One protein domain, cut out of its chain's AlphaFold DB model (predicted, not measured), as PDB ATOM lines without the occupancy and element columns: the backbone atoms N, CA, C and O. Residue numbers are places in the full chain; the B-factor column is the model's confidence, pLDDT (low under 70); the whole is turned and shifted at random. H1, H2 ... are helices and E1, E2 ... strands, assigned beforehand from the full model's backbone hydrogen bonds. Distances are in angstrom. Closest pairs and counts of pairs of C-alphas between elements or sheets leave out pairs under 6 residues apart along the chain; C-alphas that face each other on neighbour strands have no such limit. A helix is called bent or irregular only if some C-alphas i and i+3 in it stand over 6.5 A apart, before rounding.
ATOM      1  N   GLN A   5     232.058 138.026 147.007       72.62
ATOM      2  CA  GLN A   5     231.489 137.853 148.341       72.62
ATOM      3  C   GLN A   5     231.068 139.199 148.928       72.62
ATOM      4  O   GLN A   5     231.873 140.128 149.030       72.62
ATOM      5  N   ILE A   6     229.823 139.288 149.394       72.19
ATOM      6  CA  ILE A   6     229.434 140.330 150.340       72.19
ATOM      7  C   ILE A   6     230.023 139.981 151.706       72.19
ATOM      8  O   ILE A   6     229.813 138.888 152.240       72.19
ATOM      9  N   LYS A   7     230.753 140.942 152.284       77.38
ATOM     10  CA  LYS A   7     231.329 140.852 153.632       77.38
ATOM     11  C   LYS A   7     230.262 140.413 154.640       77.38
ATOM     12  O   LYS A   7     229.138 140.898 154.576       77.38
ATOM     13  N   LYS A   8     230.630 139.537 155.581       87.94
ATOM     14  CA  LYS A   8     229.735 139.071 156.654       87.94
ATOM     15  C   LYS A   8     229.054 140.252 157.363       87.94
ATOM     16  O   LYS A   8     229.737 141.194 157.768       87.94
ATOM     17  N   ARG A   9     227.730 140.187 157.523       92.00
ATOM     18  CA  ARG A   9     226.888 141.196 158.186       92.00
ATOM     19  C   ARG A   9     226.139 140.575 159.357       92.00
ATOM     20  O   ARG A   9     225.782 139.404 159.305       92.00
ATOM     21  N   SER A  10     225.907 141.359 160.404       94.19
ATOM     22  CA  SER A  10     225.068 140.953 161.535       94.19
ATOM     23  C   SER A  10     223.610 141.314 161.263       94.19
ATOM     24  O   SER A  10     223.338 142.362 160.679       94.19
ATOM     25  N   ILE A  11     222.685 140.479 161.726       94.88
ATOM     26  CA  ILE A  11     221.243 140.743 161.726       94.88
ATOM     27  C   ILE A  11     220.642 140.218 163.034       94.88
ATOM     28  O   ILE A  11     221.085 139.194 163.550       94.88
ATOM     29  N   ILE A  12     219.671 140.937 163.598       94.75
ATOM     30  CA  ILE A  12     218.932 140.509 164.793       94.75
ATOM     31  C   ILE A  12     217.517 140.149 164.355       94.75
ATOM     32  O   ILE A  12     216.849 140.954 163.708       94.75
ATOM     33  N   ILE A  13     217.078 138.939 164.688       92.56
ATOM     34  CA  ILE A  13     215.754 138.406 164.359       92.56
ATOM     35  C   ILE A  13     215.216 137.746 165.621       92.56
ATOM     36  O   ILE A  13     215.883 136.882 166.184       92.56
ATOM     37  N   ASP A  14     214.037 138.170 166.075       89.62
ATOM     38  CA  ASP A  14     213.365 137.622 167.262       89.62
ATOM     39  C   ASP A  14     214.287 137.570 168.496       89.62
ATOM     40  O   ASP A  14     214.410 136.555 169.176       89.62
ATOM     41  N   ASN A  15     214.989 138.684 168.750       90.19
ATOM     42  CA  ASN A  15     215.990 138.864 169.813       90.19
ATOM     43  C   ASN A  15     217.212 137.927 169.743       90.19
ATOM     44  O   ASN A  15     218.039 137.925 170.654       90.19
ATOM     45  N   MET A  16     217.376 137.174 168.657       91.31
ATOM     46  CA  MET A  16     218.546 136.343 168.402       91.31
ATOM     47  C   MET A  16     219.455 136.999 167.363       91.31
ATOM     48  O   MET A  16     219.005 137.470 166.315       91.31
ATOM     49  N   GLN A  17     220.757 137.024 167.645       93.94
ATOM     50  CA  GLN A  17     221.754 137.536 166.713       93.94
ATOM     51  C   GLN A  17     222.226 136.436 165.760       93.94
ATOM     52  O   GLN A  17     222.687 135.373 166.179       93.94
ATOM     53  N   TYR A  18     222.190 136.751 164.471       94.75
ATOM     54  CA  TYR A  18     222.748 135.950 163.393       94.75
ATOM     55  C   TYR A  18     223.820 136.752 162.660       94.75
ATOM     56  O   TYR A  18     223.822 137.985 162.642       94.75
ATOM     57  N   VAL A  19     224.730 136.040 162.010       95.50
ATOM     58  CA  VAL A  19     225.649 136.614 161.028       95.50
ATOM     59  C   VAL A  19     225.353 135.956 159.697       95.50
ATOM     60  O   VAL A  19     225.153 134.753 159.650       95.50
ATOM     61  N   TYR A  20     225.345 136.707 158.605       95.50
ATOM     62  CA  TYR A  20     225.145 136.140 157.279       95.50
ATOM     63  C   TYR A  20     226.146 136.691 156.268       95.50
ATOM     64  O   TYR A  20     226.735 137.757 156.462       95.50
ATOM     65  N   SER A  21     226.351 135.959 155.181       95.38
ATOM     66  CA  SER A  21     227.071 136.430 153.996       95.38
ATOM     67  C   SER A  21     226.385 135.933 152.740       95.38
ATOM     68  O   SER A  21     225.858 134.822 152.740       95.38
ATOM     69  N   VAL A  22     226.470 136.721 151.673       95.19
ATOM     70  CA  VAL A  22     226.018 136.322 150.340       95.19
ATOM     71  C   VAL A  22     227.244 136.166 149.452       95.19
ATOM     72  O   VAL A  22     228.072 137.080 149.396       95.19
ATOM     73  N   THR A  23     227.385 135.019 148.801       93.25
ATOM     74  CA  THR A  23     228.510 134.729 147.908       93.25
ATOM     75  C   THR A  23     227.981 134.324 146.544       93.25
ATOM     76  O   THR A  23     227.206 133.383 146.441       93.25
ATOM     77  N   GLU A  24     228.426 135.021 145.509       92.19
ATOM     78  CA  GLU A  24     228.154 134.708 144.109       92.19
ATOM     79  C   GLU A  24     229.269 133.798 143.573       92.19
ATOM     80  O   GLU A  24     230.456 134.158 143.606       92.19
ATOM     81  N   TYR A  25     228.888 132.604 143.127       89.19
ATOM     82  CA  TYR A  25     229.736 131.610 142.474       89.19
ATOM     83  C   TYR A  25     229.414 131.539 140.984       89.19
ATOM     84  O   TYR A  25     228.439 132.110 140.516       89.19
ATOM     85  N   THR A  26     230.223 130.809 140.215       83.75
ATOM     86  CA  THR A  26     229.988 130.639 138.773       83.75
ATOM     87  C   THR A  26     228.629 130.015 138.451       83.75
ATOM     88  O   THR A  26     228.071 130.335 137.409       83.75
ATOM     89  N   ASP A  27     228.105 129.164 139.337       84.94
ATOM     90  CA  ASP A  27     226.916 128.348 139.067       84.94
ATOM     91  C   ASP A  27     225.678 128.783 139.874       84.94
ATOM     92  O   ASP A  27     224.554 128.471 139.484       84.94
ATOM     93  N   ASP A  28     225.866 129.508 140.982       92.25
ATOM     94  CA  ASP A  28     224.798 129.904 141.902       92.25
ATOM     95  C   ASP A  28     225.149 131.141 142.749       92.25
ATOM     96  O   ASP A  28     226.277 131.642 142.755       92.25
ATOM     97  N   ILE A  29     224.160 131.631 143.495       94.69
ATOM     98  CA  ILE A  29     224.329 132.604 144.573       94.69
ATOM     99  C   ILE A  29     223.918 131.940 145.885       94.69
ATOM    100  O   ILE A  29     222.836 131.375 146.002       94.69
ATOM    101  N   GLN A  30     224.771 132.026 146.900       95.88
ATOM    102  CA  GLN A  30     224.551 131.376 148.190       95.88
ATOM    103  C   GLN A  30     224.347 132.398 149.299       95.88
ATOM    104  O   GLN A  30     225.208 133.257 149.512       95.88
ATOM    105  N   ILE A  31     223.276 132.246 150.078       96.19
ATOM    106  CA  ILE A  31     223.164 132.884 151.396       96.19
ATOM    107  C   ILE A  31     223.647 131.883 152.443       96.19
ATOM    108  O   ILE A  31     223.131 130.772 152.548       96.19
ATOM    109  N   ARG A  32     224.633 132.293 153.240       95.38
ATOM    110  CA  ARG A  32     225.200 131.509 154.345       95.38
ATOM    111  C   ARG A  32     224.860 132.182 155.662       95.38
ATOM    112  O   ARG A  32     225.218 133.347 155.843       95.38
ATOM    113  N   VAL A  33     224.220 131.461 156.575       94.56
ATOM    114  CA  VAL A  33     223.784 131.971 157.882       94.56
ATOM    115  C   VAL A  33     224.533 131.268 159.003       94.56
ATOM    116  O   VAL A  33     224.639 130.045 159.052       94.56
ATOM    117  N   TYR A  34     225.013 132.070 159.939       93.12
ATOM    118  CA  TYR A  34     225.770 131.661 161.100       93.12
ATOM    119  C   TYR A  34     225.050 132.076 162.384       93.12
ATOM    120  O   TYR A  34     224.549 133.199 162.488       93.12
ATOM    121  N   LYS A  35     225.092 131.212 163.396       90.94
ATOM    122  CA  LYS A  35     224.651 131.490 164.770       90.94
ATOM    123  C   LYS A  35     225.775 131.082 165.713       90.94
ATOM    124  O   LYS A  35     226.361 130.020 165.537       90.94
ATOM    125  N   ASN A  36     226.149 131.947 166.656       89.38
ATOM    126  CA  ASN A  36     227.275 131.701 167.574       89.38
ATOM    127  C   ASN A  36     228.577 131.265 166.864       89.38
ATOM    128  O   ASN A  36     229.301 130.403 167.348       89.38
ATOM    129  N   LYS A  37     228.880 131.874 165.706       89.06
ATOM    130  CA  LYS A  37     230.023 131.555 164.814       89.06
ATOM    131  C   LYS A  37     229.952 130.196 164.093       89.06
ATOM    132  O   LYS A  37     230.837 129.920 163.287       89.06
ATOM    133  N   ILE A  38     228.905 129.403 164.298       90.69
ATOM    134  CA  ILE A  38     228.668 128.120 163.622       90.69
ATOM    135  C   ILE A  38     227.838 128.368 162.362       90.69
ATOM    136  O   ILE A  38     226.868 129.118 162.417       90.69
ATOM    137  N   LEU A  39     228.224 127.775 161.226       92.38
ATOM    138  CA  LEU A  39     227.430 127.797 159.991       92.38
ATOM    139  C   LEU A  39     226.247 126.840 160.148       92.38
ATOM    140  O   LEU A  39     226.461 125.640 160.283       92.38
ATOM    141  N   ILE A  40     225.027 127.370 160.122       92.44
ATOM    142  CA  ILE A  40     223.810 126.587 160.381       92.44
ATOM    143  C   ILE A  40     222.954 126.378 159.131       92.44
ATOM    144  O   ILE A  40     222.216 125.402 159.059       92.44
ATOM    145  N   LEU A  41     223.059 127.268 158.140       93.19
ATOM    146  CA  LEU A  41     222.253 127.202 156.924       93.19
ATOM    147  C   LEU A  41     223.035 127.727 155.717       93.19
ATOM    148  O   LEU A  41     223.654 128.793 155.783       93.19
ATOM    149  N   ILE A  42     222.953 126.993 154.614       94.56
ATOM    150  CA  ILE A  42     223.287 127.444 153.267       94.56
ATOM    151  C   ILE A  42     222.033 127.261 152.412       94.56
ATOM    152  O   ILE A  42     221.470 126.170 152.353       94.56
ATOM    153  N   ILE A  43     221.598 128.324 151.747       95.88
ATOM    154  CA  ILE A  43     220.564 128.241 150.714       95.88
ATOM    155  C   ILE A  43     221.172 128.691 149.387       95.88
ATOM    156  O   ILE A  43     221.848 129.724 149.316       95.88
ATOM    157  N   HIS A  44     220.950 127.887 148.358       96.19
ATOM    158  CA  HIS A  44     221.426 128.124 147.008       96.19
ATOM    159  C   HIS A  44     220.295 128.703 146.165       96.19
ATOM    160  O   HIS A  44     219.190 128.156 146.128       96.19
ATOM    161  N   PHE A  45     220.598 129.795 145.479       95.56
ATOM    162  CA  PHE A  45     219.766 130.410 144.462       95.56
ATOM    163  C   PHE A  45     220.454 130.200 143.122       95.56
ATOM    164  O   PHE A  45     221.600 130.602 142.920       95.56
ATOM    165  N   SER A  46     219.745 129.608 142.179       93.25
ATOM    166  CA  SER A  46     220.148 129.639 140.783       93.25
ATOM    167  C   SER A  46     220.140 131.075 140.249       93.25
ATOM    168  O   SER A  46     219.496 131.980 140.798       93.25
ATOM    169  N   TYR A  47     220.852 131.303 139.147       89.62
ATOM    170  CA  TYR A  47     220.841 132.607 138.482       89.62
ATOM    171  C   TYR A  47     219.440 133.063 138.067       89.62
ATOM    172  O   TYR A  47     219.105 134.209 138.365       89.62
ATOM    173  N   PRO A  48     218.601 132.201 137.457       91.56
ATOM    174  CA  PRO A  48     217.217 132.550 137.177       91.56
ATOM    175  C   PRO A  48     216.456 132.968 138.425       91.56
ATOM    176  O   PRO A  48     215.806 134.001 138.385       91.56
ATOM    177  N   GLU A  49     216.573 132.245 139.546       93.56
ATOM    178  CA  GLU A  49     215.897 132.627 140.799       93.56
ATOM    179  C   GLU A  49     216.350 134.008 141.290       93.56
ATOM    180  O   GLU A  49     215.550 134.835 141.729       93.56
ATOM    181  N   SER A  50     217.638 134.298 141.132       92.69
ATOM    182  CA  SER A  50     218.243 135.565 141.545       92.69
ATOM    183  C   SER A  50     217.852 136.763 140.665       92.69
ATOM    184  O   SER A  50     218.170 137.899 141.013       92.69
ATOM    185  N   TRP A  51     217.179 136.551 139.523       89.06
ATOM    186  CA  TRP A  51     216.676 137.643 138.676       89.06
ATOM    187  C   TRP A  51     215.425 138.308 139.248       89.06
ATOM    188  O   TRP A  51     215.264 139.521 139.121       89.06
ATOM    189  N   GLY A  52     214.526 137.515 139.832       90.06
ATOM    190  CA  GLY A  52     213.270 137.997 140.416       90.06
ATOM    191  C   GLY A  52     213.342 138.174 141.927       90.06
ATOM    192  O   GLY A  52     212.577 138.951 142.490       90.06
ATOM    193  N   ILE A  53     214.271 137.478 142.585       94.12
ATOM    194  CA  ILE A  53     214.481 137.546 144.028       94.12
ATOM    195  C   ILE A  53     215.843 138.186 144.278       94.12
ATOM    196  O   ILE A  53     216.884 137.593 144.005       94.12
ATOM    197  N   ASP A  54     215.848 139.402 144.820       92.12
ATOM    198  CA  ASP A  54     217.090 140.116 145.118       92.12
ATOM    199  C   ASP A  54     217.785 139.486 146.338       92.12
ATOM    200  O   ASP A  54     217.520 139.824 147.495       92.12
ATOM    201  N   VAL A  55     218.695 138.547 146.075       92.62
ATOM    202  CA  VAL A  55     219.427 137.765 147.089       92.62
ATOM    203  C   VAL A  55     220.307 138.645 147.989       92.62
ATOM    204  O   VAL A  55     220.611 138.283 149.127       92.62
ATOM    205  N   PHE A  56     220.702 139.828 147.514       90.62
ATOM    206  CA  PHE A  56     221.598 140.728 148.237       90.62
ATOM    207  C   PHE A  56     220.863 141.677 149.194       90.62
ATOM    208  O   PHE A  56     221.504 142.293 150.061       90.62
ATOM    209  N   ARG A  57     219.531 141.783 149.095       91.62
ATOM    210  CA  ARG A  57     218.720 142.519 150.070       91.62
ATOM    211  C   ARG A  57     218.737 141.833 151.428       91.62
ATOM    212  O   ARG A  57     218.533 140.630 151.561       91.62
ATOM    213  N   LEU A  58     218.880 142.654 152.472       92.00
ATOM    214  CA  LEU A  58     218.785 142.218 153.867       92.00
ATOM    215  C   LEU A  58     217.493 141.434 154.128       92.00
ATOM    216  O   LEU A  58     217.514 140.424 154.828       92.00
ATOM    217  N   LYS A  59     216.381 141.888 153.534       94.31
ATOM    218  CA  LYS A  59     215.066 141.295 153.758       94.31
ATOM    219  C   LYS A  59     214.980 139.839 153.309       94.31
ATOM    220  O   LYS A  59     214.361 139.044 154.005       94.31
ATOM    221  N   THR A  60     215.664 139.475 152.227       95.12
ATOM    222  CA  THR A  60     215.729 138.093 151.736       95.12
ATOM    223  C   THR A  60     216.317 137.176 152.801       95.12
ATOM    224  O   THR A  60     215.719 136.172 153.171       95.12
ATOM    225  N   THR A  61     217.449 137.574 153.390       94.94
ATOM    226  CA  THR A  61     218.063 136.810 154.488       94.94
ATOM    227  C   THR A  61     217.195 136.815 155.752       94.94
ATOM    228  O   THR A  61     217.117 135.800 156.440       94.94
ATOM    229  N   GLU A  62     216.514 137.919 156.065       95.44
ATOM    230  CA  GLU A  62     215.593 137.971 157.208       95.44
ATOM    231  C   GLU A  62     214.451 136.953 157.066       95.44
ATOM    232  O   GLU A  62     214.186 136.180 157.988       95.44
ATOM    233  N   MET A  63     213.798 136.926 155.901       95.25
ATOM    234  CA  MET A  63     212.695 136.010 155.597       95.25
ATOM    235  C   MET A  63     213.148 134.550 155.631       95.25
ATOM    236  O   MET A  63     212.477 133.733 156.261       95.25
ATOM    237  N   LEU A  64     214.317 134.246 155.055       94.94
ATOM    238  CA  LEU A  64     214.950 132.928 155.133       94.94
ATOM    239  C   LEU A  64     215.063 132.443 156.582       94.94
ATOM    240  O   LEU A  64     214.575 131.371 156.926       94.94
ATOM    241  N   ILE A  65     215.707 133.237 157.440       93.44
ATOM    242  CA  ILE A  65     215.979 132.837 158.825       93.44
ATOM    243  C   ILE A  65     214.669 132.651 159.591       93.44
ATOM    244  O   ILE A  65     214.530 131.677 160.329       93.44
ATOM    245  N   ARG A  66     213.684 133.536 159.390       92.88
ATOM    246  CA  ARG A  66     212.357 133.404 160.009       92.88
ATOM    247  C   ARG A  66     211.635 132.132 159.570       92.88
ATOM    248  O   ARG A  66     211.059 131.459 160.418       92.88
ATOM    249  N   TYR A  67     211.665 131.802 158.279       92.62
ATOM    250  CA  TYR A  67     211.060 130.577 157.754       92.62
ATOM    251  C   TYR A  67     211.708 129.330 158.373       92.62
ATOM    252  O   TYR A  67     211.009 128.487 158.935       92.62
ATOM    253  N   TYR A  68     213.042 129.253 158.384       88.88
ATOM    254  CA  TYR A  68     213.738 128.092 158.946       88.88
ATOM    255  C   TYR A  68     213.626 127.989 160.468       88.88
ATOM    256  O   TYR A  68     213.484 126.880 160.966       88.88
ATOM    257  N   ASN A  69     213.600 129.105 161.203       87.50
ATOM    258  CA  ASN A  69     213.327 129.093 162.646       87.50
ATOM    259  C   ASN A  69     211.927 128.544 162.980       87.50
ATOM    260  O   ASN A  69     211.730 128.026 164.075       87.50
ATOM    261  N   LYS A  70     210.942 128.693 162.079       86.88
ATOM    262  CA  LYS A  70     209.591 128.134 162.260       86.88
ATOM    263  C   LYS A  70     209.520 126.655 161.888       86.88
ATOM    264  O   LYS A  70     208.825 125.897 162.555       86.88
ATOM    265  N   LYS A  71     210.191 126.268 160.800       79.31
ATOM    266  CA  LYS A  71     210.087 124.929 160.200       79.31
ATOM    267  C   LYS A  71     211.017 123.904 160.853       79.31
ATOM    268  O   LYS A  71     210.697 122.720 160.876       79.31
ATOM    269  N   TYR A  72     212.145 124.352 161.396       72.31
ATOM    270  CA  TYR A  72     213.158 123.494 161.994       72.31
ATOM    271  C   TYR A  72     213.602 124.045 163.343       72.31
ATOM    272  O   TYR A  72     213.718 125.255 163.545       72.31
ATOM    273  N   ILE A  73     213.955 123.139 164.251       65.38
ATOM    274  CA  ILE A  73     214.901 123.492 165.301       65.38
ATOM    275  C   ILE A  73     216.245 123.596 164.575       65.38
ATOM    276  O   ILE A  73     216.742 122.611 164.048       65.38
ATOM    277  N   LEU A  74     216.794 124.803 164.429       64.06
ATOM    278  CA  LEU A  74     218.148 124.982 163.892       64.06
ATOM    279  C   LEU A  74     219.154 124.657 165.009       64.06
ATOM    280  O   LEU A  74     219.758 125.559 165.599       64.06
ATOM    281  N   ASP A  75     219.264 123.376 165.353       59.62
ATOM    282  CA  ASP A  75     220.138 122.817 166.380       59.62
ATOM    283  C   ASP A  75     221.387 122.188 165.751       59.62
ATOM    284  O   ASP A  75     221.436 121.017 165.399       59.62
ATOM    285  N   GLU A  76     222.425 123.020 165.618       62.78
ATOM    286  CA  GLU A  76     223.841 122.680 165.366       62.78
ATOM    287  C   GLU A  76     224.194 121.940 164.063       62.78
ATOM    288  O   GLU A  76     225.327 122.058 163.588       62.78
ATOM    289  N   LYS A  77     223.254 121.239 163.426       76.19
ATOM    290  CA  LYS A  77     223.466 120.566 162.150       76.19
ATOM    291  C   LYS A  77     223.274 121.550 161.005       76.19
ATOM    292  O   LYS A  77     222.203 122.116 160.801       76.19
ATOM    293  N   MET A  78     224.340 121.718 160.232       86.00
ATOM    294  CA  MET A  78     224.318 122.527 159.022       86.00
ATOM    295  C   MET A  78     223.297 121.956 158.030       86.00
ATOM    296  O   MET A  78     223.342 120.771 157.694       86.00
ATOM    297  N   THR A  79     222.378 122.811 157.588       89.19
ATOM    298  CA  THR A  79     221.401 122.507 156.539       89.19
ATOM    299  C   THR A  79     221.817 123.189 155.241       89.19
ATOM    300  O   THR A  79     222.101 124.384 155.235       89.19
ATOM    301  N   GLU A  80     221.845 122.440 154.143       91.94
ATOM    302  CA  GLU A  80     222.183 122.932 152.806       91.94
ATOM    303  C   GLU A  80     221.060 122.558 151.844       91.94
ATOM    304  O   GLU A  80     220.694 121.386 151.743       91.94
ATOM    305  N   LEU A  81     220.471 123.560 151.191       92.00
ATOM    306  CA  LEU A  81     219.262 123.401 150.382       92.00
ATOM    307  C   LEU A  81     219.317 124.275 149.132       92.00
ATOM    308  O   LEU A  81     219.967 125.320 149.113       92.00
ATOM    309  N   TRP A  82     218.581 123.879 148.098       93.69
ATOM    310  CA  TRP A  82     218.323 124.719 146.932       93.69
ATOM    311  C   TRP A  82     216.931 125.334 147.015       93.69
ATOM    312  O   TRP A  82     215.979 124.649 147.387       93.69
ATOM    313  N   LEU A  83     216.785 126.601 146.623       94.88
ATOM    314  CA  LEU A  83     215.494 127.287 146.695       94.88
ATOM    315  C   LEU A  83     214.401 126.573 145.885       94.88
ATOM    316  O   LEU A  83     213.293 126.418 146.388       94.88
ATOM    317  N   PHE A  84     214.713 126.039 144.701       90.44
ATOM    318  CA  PHE A  84     213.743 125.284 143.898       90.44
ATOM    319  C   PHE A  84     213.190 124.026 144.596       90.44
ATOM    320  O   PHE A  84     212.162 123.492 144.174       90.44
ATOM    321  N   GLN A  85     213.870 123.513 145.629       91.19
ATOM    322  CA  GLN A  85     213.393 122.390 146.450       91.19
ATOM    323  C   GLN A  85     212.433 122.867 147.552       91.19
ATOM    324  O   GLN A  85     211.617 122.090 148.043       91.19
ATOM    325  N   GLU A  86     212.480 124.152 147.899       92.94
ATOM    326  CA  GLU A  86     211.696 124.791 148.952       92.94
ATOM    327  C   GLU A  86     210.555 125.621 148.353       92.94
ATOM    328  O   GLU A  86     210.566 126.850 148.386       92.94
ATOM    329  N   LYS A  87     209.542 124.930 147.813       91.94
ATOM    330  CA  LYS A  87     208.393 125.561 147.133       91.94
ATOM    331  C   LYS A  87     207.706 126.643 147.971       91.94
ATOM    332  O   LYS A  87     207.474 127.732 147.468       91.94
ATOM    333  N   GLU A  88     207.448 126.362 149.248       94.50
ATOM    334  CA  GLU A  88     206.796 127.311 150.160       94.50
ATOM    335  C   GLU A  88     207.653 128.571 150.371       94.50
ATOM    336  O   GLU A  88     207.158 129.691 150.293       94.50
ATOM    337  N   LEU A  89     208.966 128.411 150.568       94.88
ATOM    338  CA  LEU A  89     209.879 129.548 150.690       94.88
ATOM    339  C   LEU A  89     209.959 130.356 149.389       94.88
ATOM    340  O   LEU A  89     210.023 131.586 149.431       94.88
ATOM    341  N   PHE A  90     209.966 129.679 148.240       95.31
ATOM    342  CA  PHE A  90     209.940 130.333 146.938       95.31
ATOM    343  C   PHE A  90     208.678 131.186 146.782       95.31
ATOM    344  O   PHE A  90     208.792 132.363 146.451       95.31
ATOM    345  N   GLU A  91     207.503 130.640 147.097       94.75
ATOM    346  CA  GLU A  91     206.224 131.362 147.071       94.75
ATOM    347  C   GLU A  91     206.227 132.580 148.002       94.75
ATOM    348  O   GLU A  91     205.891 133.680 147.562       94.75
ATOM    349  N   ILE A  92     206.725 132.427 149.233       95.25
ATOM    350  CA  ILE A  92     206.893 133.535 150.186       95.25
ATOM    351  C   ILE A  92     207.756 134.661 149.587       95.25
ATOM    352  O   ILE A  92     207.458 135.845 149.765       95.25
ATOM    353  N   TYR A  93     208.830 134.330 148.862       96.38
ATOM    354  CA  TYR A  93     209.614 135.351 148.167       96.38
ATOM    355  C   TYR A  93     208.856 135.980 147.003       96.38
ATOM    356  O   TYR A  93     208.959 137.192 146.825       96.38
ATOM    357  N   LEU A  94     208.096 135.206 146.224       95.00
ATOM    358  CA  LEU A  94     207.301 135.762 145.128       95.00
ATOM    359  C   LEU A  94     206.306 136.805 145.631       95.00
ATOM    360  O   LEU A  94     206.182 137.857 145.015       95.00
ATOM    361  N   GLU A  95     205.611 136.518 146.729       94.00
ATOM    362  CA  GLU A  95     204.647 137.438 147.342       94.00
ATOM    363  C   GLU A  95     205.308 138.725 147.839       94.00
ATOM    364  O   GLU A  95     204.717 139.799 147.772       94.00
ATOM    365  N   TYR A  96     206.546 138.633 148.323       94.69
ATOM    366  CA  TYR A  96     207.269 139.804 148.804       94.69
ATOM    367  C   TYR A  96     207.875 140.651 147.675       94.69
ATOM    368  O   TYR A  96     207.906 141.879 147.769       94.69
ATOM    369  N   PHE A  97     208.408 140.011 146.633       94.25
ATOM    370  CA  PHE A  97     209.155 140.687 145.567       94.25
ATOM    371  C   PHE A  97     208.300 141.139 144.388       94.25
ATOM    372  O   PHE A  97     208.717 142.045 143.666       94.25
ATOM    373  N   PHE A  98     207.126 140.541 144.199       93.56
ATOM    374  CA  PHE A  98     206.195 140.908 143.144       93.56
ATOM    375  C   PHE A  98     204.888 141.381 143.763       93.56
ATOM    376  O   PHE A  98     204.196 140.617 144.434       93.56
ATOM    377  N   THR A  99     204.544 142.637 143.501       91.12
ATOM    378  CA  THR A  99     203.234 143.189 143.852       91.12
ATOM    379  C   THR A  99     202.188 142.812 142.798       91.12
ATOM    380  O   THR A  99     202.535 142.310 141.727       91.12
ATOM    381  N   ASP A 100     200.908 143.083 143.060       87.50
ATOM    382  CA  ASP A 100     199.836 142.850 142.078       87.50
ATOM    383  C   ASP A 100     200.058 143.640 140.771       87.50
ATOM    384  O   ASP A 100     199.756 143.157 139.676       87.50
ATOM    385  N   GLU A 101     200.676 144.821 140.867       89.00
ATOM    386  CA  GLU A 101     201.061 145.652 139.718       89.00
ATOM    387  C   GLU A 101     202.173 145.010 138.866       89.00
ATOM    388  O   GLU A 101     202.338 145.341 137.690       89.00
ATOM    389  N   ASP A 102     202.918 144.052 139.422       90.81
ATOM    390  CA  ASP A 102     203.993 143.332 138.741       90.81
ATOM    391  C   ASP A 102     203.538 141.999 138.122       90.81
ATOM    392  O   ASP A 102     204.390 141.207 137.712       90.81
ATOM    393  N   SER A 103     202.230 141.737 138.014       89.56
ATOM    394  CA  SER A 103     201.671 140.459 137.526       89.56
ATOM    395  C   SER A 103     202.313 139.952 136.226       89.56
ATOM    396  O   SER A 103     202.811 138.827 136.179       89.56
ATOM    397  N   GLU A 104     202.440 140.793 135.197       93.12
ATOM    398  CA  GLU A 104     203.100 140.396 133.945       93.12
ATOM    399  C   GLU A 104     204.593 140.078 134.115       93.12
ATOM    400  O   GLU A 104     205.141 139.200 133.438       93.12
ATOM    401  N   LYS A 105     205.294 140.814 134.986       93.12
ATOM    402  CA  LYS A 105     206.715 140.562 135.267       93.12
ATOM    403  C   LYS A 105     206.871 139.251 136.026       93.12
ATOM    404  O   LYS A 105     207.759 138.475 135.675       93.12
ATOM    405  N   LYS A 106     205.998 138.997 137.003       94.12
ATOM    406  CA  LYS A 106     205.926 137.745 137.760       94.12
ATOM    407  C   LYS A 106     205.693 136.565 136.820       94.12
ATOM    408  O   LYS A 106     206.444 135.599 136.878       94.12
ATOM    409  N   ASP A 107     204.758 136.676 135.883       94.25
ATOM    410  CA  ASP A 107     204.488 135.625 134.895       94.25
ATOM    411  C   ASP A 107     205.682 135.353 133.977       94.25
ATOM    412  O   ASP A 107     206.031 134.196 133.724       94.25
ATOM    413  N   ARG A 108     206.343 136.406 133.476       93.75
ATOM    414  CA  ARG A 108     207.565 136.257 132.666       93.75
ATOM    415  C   ARG A 108     208.685 135.592 133.463       93.75
ATOM    416  O   ARG A 108     209.346 134.694 132.942       93.75
ATOM    417  N   TYR A 109     208.868 136.003 134.713       94.69
ATOM    418  CA  TYR A 109     209.836 135.411 135.628       94.69
ATOM    419  C   TYR A 109     209.543 133.924 135.869       94.69
ATOM    420  O   TYR A 109     210.420 133.087 135.667       94.69
ATOM    421  N   LEU A 110     208.298 133.563 136.186       94.06
ATOM    422  CA  LEU A 110     207.895 132.173 136.410       94.06
ATOM    423  C   LEU A 110     208.074 131.296 135.164       94.06
ATOM    424  O   LEU A 110     208.570 130.177 135.278       94.06
ATOM    425  N   LYS A 111     207.748 131.805 133.967       92.94
ATOM    426  CA  LYS A 111     208.024 131.096 132.704       92.94
ATOM    427  C   LYS A 111     209.516 130.833 132.519       92.94
ATOM    428  O   LYS A 111     209.892 129.743 132.097       92.94
ATOM    429  N   HIS A 112     210.361 131.807 132.856       91.12
ATOM    430  CA  HIS A 112     211.810 131.651 132.774       91.12
ATOM    431  C   HIS A 112     212.325 130.582 133.752       91.12
ATOM    432  O   HIS A 112     213.099 129.714 133.351       91.12
ATOM    433  N   ILE A 113     211.831 130.584 134.994       91.62
ATOM    434  CA  ILE A 113     212.152 129.566 136.007       91.62
ATOM    435  C   ILE A 113     211.736 128.164 135.542       91.62
ATOM    436  O   ILE A 113     212.523 127.231 135.648       91.62
ATOM    437  N   GLN A 114     210.532 128.004 134.984       87.94
ATOM    438  CA  GLN A 114     210.028 126.702 134.516       87.94
ATOM    439  C   GLN A 114     210.827 126.124 133.342       87.94
ATOM    440  O   GLN A 114     210.961 124.908 133.216       87.94
ATOM    441  N   GLN A 115     211.332 126.983 132.457       87.56
ATOM    442  CA  GLN A 115     212.140 126.565 131.308       87.56
ATOM    443  C   GLN A 115     213.583 126.241 131.698       87.56
ATOM    444  O   GLN A 115     214.287 125.545 130.959       87.56
ATOM    445  N   TYR A 116     214.031 126.741 132.847       85.00
ATOM    446  CA  TYR A 116     215.369 126.499 133.335       85.00
ATOM    447  C   TYR A 116     215.500 125.082 133.898       85.00
ATOM    448  O   TYR A 116     214.830 124.693 134.849       85.00
TER     449      TYR A 116
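Overview. This is residues 5 to 116 of the 124 residues of an uncharacterized protein of Sebaldella termitidis (strain ATCC 33386 / NCTC 11300) (UniProt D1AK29). A strongly twisted sheet of five strands has H2 crossing one face, while the other face is bare of helices. H3 lies beyond H2, off the sheet, and H4 makes one end of the long axis, with short H1 between it and the sheet. The 112 printed residues run E1 E2 E3 E4 H1 H2 E5 H3 H4; the sheet order is E1 E2 E3 E4 E5, mixed, and the class is mixed, helices and strands. It is compact, radius of gyration of the C-alphas 14.1 A, spanning 42 by 30 by 23 A.

Arrangement. Start with E1, residues 9 to 13, E2, 16 to 24, E3, 29 to 35, and E4, 38 to 45: a meander, each strand the antiparallel neighbour of the one before. Look for N 11 and O 18 at 2.9 A, N 21 and O 32 at 2.9 A, and N 31 and O 43 at 3.0 A. H1, residues 47 to 52, only grazes the sheet. H2, residues 58 to 71, is on one face, making two layers, at a height of 6.9 A over the sheet; its closest C-alphas to E1 are Glu 62 and Ile 13, 7.2 A. E5, residues 79 to 82, is parallel to E4, with N 42 and O 79 at 2.8 A; E4, H1 H2, E5 form a strand-helix-strand unit, parallel neighbour strands with helices between, its crossover left-handed. H3, residues 87 to 97, only just touches H2, with 3 pairs of C-alphas within 8 A, the closest Leu 89 and Tyr 67, 7.2 A. H4, residues 100 to 115, touches H1 with residues 106 to 113 alone, closest C-alphas Ile 113 and Pro 48, 6.0 A. Every O i to N i+4 pair is within hydrogen-bond range in H2 and H3, against 1 of 2 in H1 and 10 of 12 in H4.

Along the chain. Find C-alpha 9 at (226.888, 141.196, 158.186), where E1 begins. E2 spans 26.2 A, E3 20.2 A, E4 21.3 A, H2 20.4 A and H3 15.2 A. H4 spans 23.1 A to C-alpha 115 at (212.140, 126.565, 131.308); it is irregular, C-alphas 101 and 104 being 8.1 A apart.

Size, cuts and confidence. The C-alphas farthest apart are Asn 36 and Glu 104, 42.3 A. The printed part has no cut, and no link is long. Residues 73 to 76 are under pLDDT 70.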